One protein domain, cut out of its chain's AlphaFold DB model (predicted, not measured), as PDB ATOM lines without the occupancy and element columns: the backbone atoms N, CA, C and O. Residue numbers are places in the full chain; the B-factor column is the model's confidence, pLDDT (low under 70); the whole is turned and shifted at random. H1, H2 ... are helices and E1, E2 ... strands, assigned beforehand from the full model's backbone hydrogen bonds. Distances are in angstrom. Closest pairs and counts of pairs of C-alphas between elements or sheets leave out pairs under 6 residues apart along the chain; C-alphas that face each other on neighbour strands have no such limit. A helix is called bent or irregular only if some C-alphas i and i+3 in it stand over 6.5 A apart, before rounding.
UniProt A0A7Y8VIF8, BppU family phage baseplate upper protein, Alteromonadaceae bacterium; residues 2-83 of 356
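This is residues 2 to 83 of the 356 residues of the protein "BppU family phage baseplate upper protein" of Alteromonadaceae bacterium (UniProt A0A7Y8VIF8). A long, single straight helix, H1, sticks out from a slender two-stranded hairpin, E1 and E2, and the two are joined by a loose loop. The hairpin lies at one end of the longest axis, the helix makes most of that axis, and residues 35 to 51 fold back from the end of E2 to the beginning of H1. The printed part has 82 residues with two named strands and one named helix, in the order E1, E2, H1; the sheet is E1 - E2, antiparallel, and the class is mixed, helices and strands. The whole is extended, with a radius of gyration of the C-alphas of 22.7 A, and it is flat, spanning 69 by 42 by 16 A.

The printed part begins at Asp 2, and residues 2 to 8 come before the first strand. E1 is residues 9 to 18, 29.2 A from first to last C-alpha, and begins with C-alpha 9 at (162.972, 102.470, 160.474). E2 is residues 24 to 34, 29.9 A long. H1 is residues 52 to 83, 46.4 A long, from C-alpha 52 at (148.826, 97.023, 143.997) to C-alpha 83 at (137.589, 76.825, 103.720).

E1 and E2 are a hairpin of antiparallel neighbour strands, with 164 degrees between their N-to-C directions and a tight link of 5 residues. Among the C-alphas that face each other are 10 and 33, 4.4 A apart, and 18 and 24, 4.3 A apart. Across the pair, N 11 and O 32 are within hydrogen-bond range at 2.8 A, and so are N 28 and O 15 at 2.9 A. A long link of 17 residues joins E2 to H1. E1 and H1 are apart. Residues 48 to 83, of which 52 to 83 belong to H1, stand free: no C-alpha 8 or more residues away along the chain comes within 10 A of theirs. H1 is not bent, and every O i to N i+4 pair inside it is within hydrogen-bond range.

The two C-alphas farthest apart are those of Leu 38 and Glu 83, at 70.2 A. Without the stretch that stands free, the body has 46 residues and spans 47 by 21 by 13 A. The printed part has no cut. The mean pLDDT of the printed part is 73.1, and 30 residues are under 70: residues 2 to 8, residue 20, residues 22 to 23, residues 35 to 53 and residue 83.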
ATOM      1  N   ASP A   2     163.581  93.316 141.482       46.47
ATOM      2  CA  ASP A   2     164.069  94.648 141.865       46.47
ATOM      3  C   ASP A   2     163.527  95.095 143.241       46.47
ATOM      4  O   ASP A   2     163.592  96.267 143.620       46.47
ATOM      5  N   GLU A   3     163.010  94.125 143.998       57.56
ATOM      6  CA  GLU A   3     162.282  94.255 145.258       57.56
ATOM      7  C   GLU A   3     163.214  93.989 146.454       57.56
ATOM      8  O   GLU A   3     163.056  93.030 147.205       57.56
ATOM      9  N   GLU A   4     164.233  94.828 146.625       59.38
ATOM     10  CA  GLU A   4     165.030  94.858 147.857       59.38
ATOM     11  C   GLU A   4     164.403  95.824 148.881       59.38
ATOM     12  O   GLU A   4     163.815  96.848 148.522       59.38
ATOM     13  N   LEU A   5     164.530  95.520 150.178       64.50
ATOM     14  CA  LEU A   5     164.075  96.374 151.286       64.50
ATOM     15  C   LEU A   5     165.002  97.595 151.430       64.50
ATOM     16  O   LEU A   5     165.941  97.599 152.217       64.50
ATOM     17  N   LYS A   6     164.724  98.655 150.662       67.81
ATOM     18  CA  LYS A   6     165.562  99.873 150.590       67.81
ATOM     19  C   LYS A   6     165.327 100.882 151.729       67.81
ATOM     20  O   LYS A   6     166.061 101.864 151.833       67.81
ATOM     21  N   HIS A   7     164.313 100.669 152.576       68.25
ATOM     22  CA  HIS A   7     163.902 101.598 153.643       68.25
ATOM     23  C   HIS A   7     164.011 100.945 155.033       68.25
ATOM     24  O   HIS A   7     163.431  99.888 155.267       68.25
ATOM     25  N   TYR A   8     164.714 101.592 155.973       68.56
ATOM     26  CA  TYR A   8     164.857 101.162 157.374       68.56
ATOM     27  C   TYR A   8     164.164 102.145 158.331       68.56
ATOM     28  O   TYR A   8     164.057 103.336 158.042       68.56
ATOM     29  N   GLY A   9     163.701 101.664 159.488       75.75
ATOM     30  CA  GLY A   9     162.972 102.470 160.474       75.75
ATOM     31  C   GLY A   9     161.662 101.839 160.947       75.75
ATOM     32  O   GLY A   9     161.400 100.657 160.720       75.75
ATOM     33  N   GLN A  10     160.852 102.626 161.659       73.31
ATOM     34  CA  GLN A  10     159.550 102.205 162.180       73.31
ATOM     35  C   GLN A  10     158.469 102.397 161.104       73.31
ATOM     36  O   GLN A  10     158.222 103.519 160.667       73.31
ATOM     37  N   VAL A  11     157.812 101.315 160.692       77.56
ATOM     38  CA  VAL A  11     156.734 101.327 159.696       77.56
ATOM     39  C   VAL A  11     155.389 101.344 160.415       77.56
ATOM     40  O   VAL A  11     155.162 100.565 161.343       77.56
ATOM     41  N   LYS A  12     154.488 102.230 159.984       77.62
ATOM     42  CA  LYS A  12     153.077 102.226 160.387       77.62
ATOM     43  C   LYS A  12     152.260 101.609 159.263       77.62
ATOM     44  O   LYS A  12     152.341 102.086 158.137       77.62
ATOM     45  N   ALA A  13     151.483 100.583 159.578       76.94
ATOM     46  CA  ALA A  13     150.620  99.905 158.625       76.94
ATOM     47  C   ALA A  13     149.158  99.951 159.087       76.94
ATOM     48  O   ALA A  13     148.863  99.955 160.286       76.94
ATOM     49  N   GLU A  14     148.251  99.973 158.115       80.56
ATOM     50  CA  GLU A  14     146.805  99.906 158.302       80.56
ATOM     51  C   GLU A  14     146.254  98.779 157.424       80.56
ATOM     52  O   GLU A  14     146.575  98.699 156.242       80.56
ATOM     53  N   VAL A  15     145.407  97.924 157.993       80.81
ATOM     54  CA  VAL A  15     144.640  96.914 157.257       80.81
ATOM     55  C   VAL A  15     143.170  97.289 157.331       80.81
ATOM     56  O   VAL A  15     142.602  97.351 158.423       80.81
ATOM     57  N   LYS A  16     142.551  97.519 156.168       78.19
ATOM     58  CA  LYS A  16     141.111  97.770 156.025       78.19
ATOM     59  C   LYS A  16     140.435  96.540 155.432       78.19
ATOM     60  O   LYS A  16     140.743  96.136 154.317       78.19
ATOM     61  N   LEU A  17     139.508  95.954 156.179       78.81
ATOM     62  CA  LEU A  17     138.655  94.859 155.730       78.81
ATOM     63  C   LEU A  17     137.308  95.439 155.289       78.81
ATOM     64  O   LEU A  17     136.712  96.225 156.026       78.81
ATOM     65  N   TYR A  18     136.819  95.031 154.118       76.25
ATOM     66  CA  TYR A  18     135.529  95.436 153.548       76.25
ATOM     67  C   TYR A  18     134.663  94.196 153.261       76.25
ATOM     68  O   TYR A  18     135.189  93.143 152.905       76.25
ATOM     69  N   TYR A  19     133.339  94.304 153.402       74.00
ATOM     70  CA  TYR A  19     132.386  93.317 152.878       74.00
ATOM     71  C   TYR A  19     132.416  93.301 151.338       74.00
ATOM     72  O   TYR A  19     132.783  94.292 150.710       74.00
ATOM     73  N   THR A  20     131.946  92.218 150.705       69.88
ATOM     74  CA  THR A  20     131.850  92.102 149.231       69.88
ATOM     75  C   THR A  20     130.961  93.163 148.577       69.88
ATOM     76  O   THR A  20     131.087  93.412 147.384       69.88
ATOM     77  N   ASN A  21     130.084  93.817 149.343       72.19
ATOM     78  CA  ASN A  21     129.276  94.953 148.891       72.19
ATOM     79  C   ASN A  21     129.960  96.325 149.103       72.19
ATOM     80  O   ASN A  21     129.324  97.357 148.904       72.19
ATOM     81  N   GLY A  22     131.222  96.348 149.535       67.06
ATOM     82  CA  GLY A  22     132.027  97.559 149.709       67.06
ATOM     83  C   GLY A  22     131.872  98.284 151.052       67.06
ATOM     84  O   GLY A  22     132.582  99.260 151.285       67.06
ATOM     85  N   GLN A  23     130.998  97.842 151.969       69.00
ATOM     86  CA  GLN A  23     130.919  98.433 153.317       69.00
ATOM     87  C   GLN A  23     132.114  98.020 154.190       69.00
ATOM     88  O   GLN A  23     132.479  96.848 154.235       69.00
ATOM     89  N   ALA A  24     132.716  98.971 154.912       73.38
ATOM     90  CA  ALA A  24     133.870  98.713 155.779       73.38
ATOM     91  C   ALA A  24     133.498  97.810 156.973       73.38
ATOM     92  O   ALA A  24     132.578  98.121 157.728       73.38
ATOM     93  N   LEU A  25     134.230  96.702 157.128       73.06
ATOM     94  CA  LEU A  25     134.065  95.691 158.176       73.06
ATOM     95  C   LEU A  25     134.907  96.026 159.412       73.06
ATOM     96  O   LEU A  25     134.401  96.019 160.530       73.06
ATOM     97  N   ALA A  26     136.201  96.287 159.216       76.69
ATOM     98  CA  ALA A  26     137.132  96.559 160.305       76.69
ATOM     99  C   ALA A  26     138.395  97.264 159.803       76.69
ATOM    100  O   ALA A  26     138.814  97.086 158.659       76.69
ATOM    101  N   THR A  27     139.034  98.024 160.687       74.56
ATOM    102  CA  THR A  27     140.326  98.662 160.425       74.56
ATOM    103  C   THR A  27     141.268  98.389 161.586       74.56
ATOM    104  O   THR A  27     140.929  98.670 162.736       74.56
ATOM    105  N   ILE A  28     142.438  97.823 161.295       79.44
ATOM    106  CA  ILE A  28     143.449  97.447 162.288       79.44
ATOM    107  C   ILE A  28     144.752  98.166 161.948       79.44
ATOM    108  O   ILE A  28     145.235  98.077 160.821       79.44
ATOM    109  N   PHE A  29     145.339  98.842 162.934       80.38
ATOM    110  CA  PHE A  29     146.647  99.480 162.811       80.38
ATOM    111  C   PHE A  29     147.700  98.665 163.554       80.38
ATOM    112  O   PHE A  29     147.468  98.231 164.683       80.38
ATOM    113  N   PHE A  30     148.871  98.495 162.951       81.44
ATOM    114  CA  PHE A  30     150.016  97.889 163.619       81.44
ATOM    115  C   PHE A  30     151.324  98.540 163.174       81.44
ATOM    116  O   PHE A  30     151.392  99.253 162.171       81.44
ATOM    117  N   THR A  31     152.373  98.311 163.957       78.12
ATOM    118  CA  THR A  31     153.710  98.840 163.691       78.12
ATOM    119  C   THR A  31     154.754  97.747 163.801       78.12
ATOM    120  O   THR A  31     154.699  96.943 164.730       78.12
ATOM    121  N   PHE A  32     155.736  97.768 162.906       79.19
ATOM    122  CA  PHE A  32     156.929  96.921 162.962       79.19
ATOM    123  C   PHE A  32     158.169  97.727 162.537       79.19
ATOM    124  O   PHE A  32     158.036  98.839 162.026       79.19
ATOM    125  N   SER A  33     159.377  97.228 162.803       77.25
ATOM    126  CA  SER A  33     160.631  97.979 162.613       77.25
ATOM    127  C   SER A  33     161.670  97.205 161.806       77.25
ATOM    128  O   SER A  33     161.836  96.006 162.013       77.25
ATOM    129  N   ILE A  34     162.395  97.912 160.936       76.25
ATOM    130  CA  ILE A  34     163.443  97.380 160.048       76.25
ATOM    131  C   ILE A  34     164.801  97.988 160.467       76.25
ATOM    132  O   ILE A  34     164.925  99.214 160.500       76.25
ATOM    133  N   ALA A  35     165.796  97.164 160.839       67.81
ATOM    134  CA  ALA A  35     167.083  97.588 161.428       67.81
ATOM    135  C   ALA A  35     168.256  97.576 160.424       67.81
ATOM    136  O   ALA A  35     168.317  96.712 159.556       67.81
ATOM    137  N   LYS A  36     169.198  98.523 160.574       66.12
ATOM    138  CA  LYS A  36     170.300  98.773 159.625       66.12
ATOM    139  C   LYS A  36     171.549  97.931 159.915       66.12
ATOM    140  O   LYS A  36     172.004  97.877 161.058       66.12
ATOM    141  N   THR A  37     172.145  97.359 158.869       63.06
ATOM    142  CA  THR A  37     173.411  96.603 158.906       63.06
ATOM    143  C   THR A  37     174.546  97.368 158.194       63.06
ATOM    144  O   THR A  37     174.316  98.391 157.547       63.06
ATOM    145  N   LEU A  38     175.804  96.931 158.371       62.41
ATOM    146  CA  LEU A  38     177.020  97.650 157.936       62.41
ATOM    147  C   LEU A  38     177.353  97.534 156.429       62.41
ATOM    148  O   LEU A  38     178.262  98.231 155.981       62.41
ATOM    149  N   GLU A  39     176.622  96.723 155.655       58.59
ATOM    150  CA  GLU A  39     176.844  96.505 154.208       58.59
ATOM    151  C   GLU A  39     175.937  97.366 153.294       58.59
ATOM    152  O   GLU A  39     176.274  97.578 152.131       58.59
ATOM    153  N   ASP A  40     174.867  97.983 153.814       59.34
ATOM    154  CA  ASP A  40     173.968  98.887 153.062       59.34
ATOM    155  C   ASP A  40     174.522 100.328 152.967       59.34
ATOM    156  O   ASP A  40     173.944 101.289 153.493       59.34
ATOM    157  N   GLN A  41     175.695 100.497 152.342       58.28
ATOM    158  CA  GLN A  41     176.389 101.797 152.262       58.28
ATOM    159  C   GLN A  41     176.175 102.600 150.967       58.28
ATOM    160  O   GLN A  41     176.661 103.725 150.901       58.28
ATOM    161  N   ASN A  42     175.444 102.101 149.961       56.28
ATOM    162  CA  ASN A  42     175.318 102.808 148.671       56.28
ATOM    163  C   ASN A  42     173.952 102.668 147.972       56.28
ATOM    164  O   ASN A  42     173.871 102.536 146.753       56.28
ATOM    165  N   ILE A  43     172.863 102.740 148.737       60.31
ATOM    166  CA  ILE A  43     171.496 102.744 148.197       60.31
ATOM    167  C   ILE A  43     170.823 104.074 148.570       60.31
ATOM    168  O   ILE A  43     170.807 104.458 149.740       60.31
ATOM    169  N   VAL A  44     170.279 104.794 147.582       56.69
ATOM    170  CA  VAL A  44     169.486 106.016 147.796       56.69
ATOM    171  C   VAL A  44     168.006 105.628 147.894       56.69
ATOM    172  O   VAL A  44     167.464 105.090 146.928       56.69
ATOM    173  N   PRO A  45     167.331 105.892 149.025       58.34
ATOM    174  CA  PRO A  45     165.899 105.655 149.156       58.34
ATOM    175  C   PRO A  45     165.108 106.667 148.312       58.34
ATOM    176  O   PRO A  45     165.202 107.875 148.531       58.34
ATOM    177  N   VAL A  46     164.309 106.182 147.359       57.22
ATOM    178  CA  VAL A  46     163.317 106.982 146.619       57.22
ATOM    179  C   VAL A  46     161.927 106.620 147.146       57.22
ATOM    180  O   VAL A  46     161.657 105.458 147.456       57.22
ATOM    181  N   ALA A  47     161.058 107.618 147.312       56.78
ATOM    182  CA  ALA A  47     159.662 107.391 147.664       56.78
ATOM    183  C   ALA A  47     158.908 106.889 146.425       56.78
ATOM    184  O   ALA A  47     158.691 107.651 145.485       56.78
ATOM    185  N   GLU A  48     158.512 105.621 146.429       59.41
ATOM    186  CA  GLU A  48     157.633 105.040 145.415       59.41
ATOM    187  C   GLU A  48     156.229 104.874 146.002       59.41
ATOM    188  O   GLU A  48     156.051 104.328 147.092       59.41
ATOM    189  N   TYR A  49     155.223 105.380 145.286       58.28
ATOM    190  CA  TYR A  49     153.816 105.159 145.604       58.28
ATOM    191  C   TYR A  49     153.310 104.004 144.737       58.28
ATOM    192  O   TYR A  49     153.098 104.179 143.540       58.28
ATOM    193  N   TYR A  50     153.135 102.831 145.343       60.16
ATOM    194  CA  TYR A  50     152.660 101.616 144.681       60.16
ATOM    195  C   TYR A  50     151.231 101.302 145.148       60.16
ATOM    196  O   TYR A  50     150.984 101.176 146.348       60.16
ATOM    197  N   ILE A  51     150.279 101.220 144.214       61.78
ATOM    198  CA  ILE A  51     148.888 100.823 144.481       61.78
ATOM    199  C   ILE A  51     148.660  99.491 143.765       61.78
ATOM    200  O   ILE A  51     148.395  99.463 142.564       61.78
ATOM    201  N   ASP A  52     148.789  98.399 144.513       67.12
ATOM    202  CA  ASP A  52     148.826  97.023 143.997       67.12
ATOM    203  C   ASP A  52     147.580  96.630 143.177       67.12
ATOM    204  O   ASP A  52     147.681  95.961 142.148       67.12
ATOM    205  N   ASP A  53     146.402  97.143 143.552       69.31
ATOM    206  CA  ASP A  53     145.147  96.873 142.839       69.31
ATOM    207  C   ASP A  53     145.166  97.368 141.379       69.31
ATOM    208  O   ASP A  53     144.553  96.750 140.507       69.31
ATOM    209  N   PHE A  54     145.870  98.468 141.080       73.19
ATOM    210  CA  PHE A  54     145.890  99.039 139.728       73.19
ATOM    211  C   PHE A  54     146.864  98.304 138.799       73.19
ATOM    212  O   PHE A  54     146.544  98.078 137.632       73.19
ATOM    213  N   GLU A  55     148.018  97.869 139.310       72.00
ATOM    214  CA  GLU A  55     148.949  97.033 138.542       72.00
ATOM    215  C   GLU A  55     148.412  95.604 138.377       72.00
ATOM    216  O   GLU A  55     148.514  95.039 137.288       72.00
ATOM    217  N   SER A  56     147.704  95.067 139.377       74.19
ATOM    218  CA  SER A  56     146.958  93.809 139.243       74.19
ATOM    219  C   SER A  56     145.853  93.904 138.185       74.19
ATOM    220  O   SER A  56     145.695  92.995 137.365       74.19
ATOM    221  N   LEU A  57     145.122  95.026 138.133       79.50
ATOM    222  CA  LEU A  57     144.129  95.280 137.087       79.50
ATOM    223  C   LEU A  57     144.784  95.392 135.705       79.50
ATOM    224  O   LEU A  57     144.294  94.798 134.747       79.50
ATOM    225  N   ARG A  58     145.897  96.121 135.585       79.62
ATOM    226  CA  ARG A  58     146.627  96.285 134.322       79.62
ATOM    227  C   ARG A  58     147.197  94.961 133.816       79.62
ATOM    228  O   ARG A  58     147.058  94.659 132.632       79.62
ATOM    229  N   ALA A  59     147.790  94.161 134.698       78.50
ATOM    230  CA  ALA A  59     148.270  92.823 134.377       78.50
ATOM    231  C   ALA A  59     147.111  91.902 133.963       78.50
ATOM    232  O   ALA A  59     147.229  91.180 132.976       78.50
ATOM    233  N   GLY A  60     145.966  91.981 134.652       80.94
ATOM    234  CA  GLY A  60     144.748  91.252 134.296       80.94
ATOM    235  C   GLY A  60     144.188  91.644 132.926       80.94
ATOM    236  O   GLY A  60     143.861  90.769 132.124       80.94
ATOM    237  N   ILE A  61     144.128  92.944 132.623       82.62
ATOM    238  CA  ILE A  61     143.682  93.464 131.323       82.62
ATOM    239  C   ILE A  61     144.640  93.033 130.215       82.62
ATOM    240  O   ILE A  61     144.174  92.507 129.212       82.62
ATOM    241  N   ASN A  62     145.955  93.188 130.390       82.88
ATOM    242  CA  ASN A  62     146.932  92.766 129.381       82.88
ATOM    243  C   ASN A  62     146.866  91.257 129.138       82.88
ATOM    244  O   ASN A  62     146.819  90.833 127.991       82.88
ATOM    245  N   LYS A  63     146.750  90.456 130.203       82.38
ATOM    246  CA  LYS A  63     146.561  89.010 130.086       82.38
ATOM    247  C   LYS A  63     145.277  88.660 129.333       82.38
ATOM    248  O   LYS A  63     145.295  87.793 128.472       82.38
ATOM    249  N   THR A  64     144.181  89.366 129.606       81.56
ATOM    250  CA  THR A  64     142.905  89.144 128.908       81.56
ATOM    251  C   THR A  64     142.991  89.572 127.440       81.56
ATOM    252  O   THR A  64     142.443  88.901 126.575       81.56
ATOM    253  N   VAL A  65     143.695  90.665 127.130       82.88
ATOM    254  CA  VAL A  65     143.928  91.119 125.751       82.88
ATOM    255  C   VAL A  65     144.799  90.120 124.990       82.88
ATOM    256  O   VAL A  65     144.443  89.768 123.869       82.88
ATOM    257  N   ASP A  66     145.864  89.602 125.601       84.69
ATOM    258  CA  ASP A  66     146.727  88.587 124.990       84.69
ATOM    259  C   ASP A  66     145.973  87.268 124.761       84.69
ATOM    260  O   ASP A  66     146.074  86.678 123.685       84.69
ATOM    261  N   GLU A  67     145.154  86.838 125.725       84.44
ATOM    262  CA  GLU A  67     144.297  85.654 125.596       84.44
ATOM    263  C   GLU A  67     143.235  85.838 124.497       84.44
ATOM    264  O   GLU A  67     143.009  84.915 123.711       84.44
ATOM    265  N   ILE A  68     142.627  87.028 124.376       85.31
ATOM    266  CA  ILE A  68     141.683  87.370 123.294       85.31
ATOM    267  C   ILE A  68     142.393  87.395 121.936       85.31
ATOM    268  O   ILE A  68     141.858  86.881 120.955       85.31
ATOM    269  N   SER A  69     143.588  87.978 121.849       83.75
ATOM    270  CA  SER A  69     144.359  88.015 120.605       83.75
ATOM    271  C   SER A  69     144.798  86.618 120.173       83.75
ATOM    272  O   SER A  69     144.654  86.288 118.997       83.75
ATOM    273  N   GLN A  70     145.247  85.772 121.105       84.50
ATOM    274  CA  GLN A  70     145.557  84.373 120.808       84.50
ATOM    275  C   GLN A  70     144.317  83.604 120.351       84.50
ATOM    276  O   GLN A  70     144.362  82.968 119.303       84.50
ATOM    277  N   THR A  71     143.190  83.712 121.061       82.62
ATOM    278  CA  THR A  71     141.957  83.025 120.637       82.62
ATOM    279  C   THR A  71     141.439  83.532 119.296       82.62
ATOM    280  O   THR A  71     140.937  82.738 118.506       82.62
ATOM    281  N   LEU A  72     141.578  84.823 118.987       86.56
ATOM    282  CA  LEU A  72     141.164  85.365 117.696       86.56
ATOM    283  C   LEU A  72     142.038  84.847 116.545       86.56
ATOM    284  O   LEU A  72     141.500  84.498 115.495       86.56
ATOM    285  N   GLU A  73     143.357  84.775 116.728       86.75
ATOM    286  CA  GLU A  73     144.264  84.214 115.720       86.75
ATOM    287  C   GLU A  73     144.062  82.702 115.552       86.75
ATOM    288  O   GLU A  73     144.016  82.212 114.426       86.75
ATOM    289  N   GLU A  74     143.814  81.961 116.636       84.38
ATOM    290  CA  GLU A  74     143.446  80.542 116.561       84.38
ATOM    291  C   GLU A  74     142.102  80.316 115.852       84.38
ATOM    292  O   GLU A  74     141.959  79.361 115.086       84.38
ATOM    293  N   ILE A  75     141.109  81.185 116.078       86.00
ATOM    294  CA  ILE A  75     139.814  81.115 115.390       86.00
ATOM    295  C   ILE A  75     139.978  81.415 113.900       86.00
ATOM    296  O   ILE A  75     139.419  80.679 113.091       86.00
ATOM    297  N   LYS A  76     140.755  82.441 113.523       83.44
ATOM    298  CA  LYS A  76     141.049  82.737 112.111       83.44
ATOM    299  C   LYS A  76     141.770  81.575 111.435       83.44
ATOM    300  O   LYS A  76     141.317  81.124 110.391       83.44
ATOM    301  N   ALA A  77     142.812  81.034 112.070       81.81
ATOM    302  CA  ALA A  77     143.556  79.898 111.534       81.81
ATOM    303  C   ALA A  77     142.656  78.669 111.321       81.81
ATOM    304  O   ALA A  77     142.747  78.005 110.291       81.81
ATOM    305  N   LYS A  78     141.731  78.394 112.251       81.25
ATOM    306  CA  LYS A  78     140.735  77.325 112.077       81.25
ATOM    307  C   LYS A  78     139.730  77.627 110.967       81.25
ATOM    308  O   LYS A  78     139.303  76.700 110.289       81.25
ATOM    309  N   PHE A  79     139.333  78.885 110.781       80.19
ATOM    310  CA  PHE A  79     138.400  79.274 109.719       80.19
ATOM    311  C   PHE A  79     139.027  79.112 108.327       80.19
ATOM    312  O   PHE A  79     138.394  78.535 107.445       80.19
ATOM    313  N   ASP A  80     140.291  79.508 108.169       77.81
ATOM    314  CA  ASP A  80     141.058  79.293 106.937       77.81
ATOM    315  C   ASP A  80     141.240  77.793 106.641       77.81
ATOM    316  O   ASP A  80     141.202  77.360 105.489       77.81
ATOM    317  N   GLU A  81     141.403  76.960 107.674       77.19
ATOM    318  CA  GLU A  81     141.453  75.504 107.511       77.19
ATOM    319  C   GLU A  81     140.098  74.940 107.050       77.19
ATOM    320  O   GLU A  81     140.070  74.088 106.165       77.19
ATOM    321  N   PHE A  82     138.972  75.459 107.556       72.19
ATOM    322  CA  PHE A  82     137.631  75.040 107.133       72.19
ATOM    323  C   PHE A  82     137.319  75.354 105.668       72.19
ATOM    324  O   PHE A  82     136.680  74.534 105.009       72.19
ATOM    325  N   GLU A  83     137.778  76.490 105.140       69.88
ATOM    326  CA  GLU A  83     137.589  76.825 103.720       69.88
ATOM    327  C   GLU A  83     138.410  75.926 102.779       69.88
ATOM    328  O   GLU A  83     138.051  75.755 101.615       69.88
TER     329      GLU A  83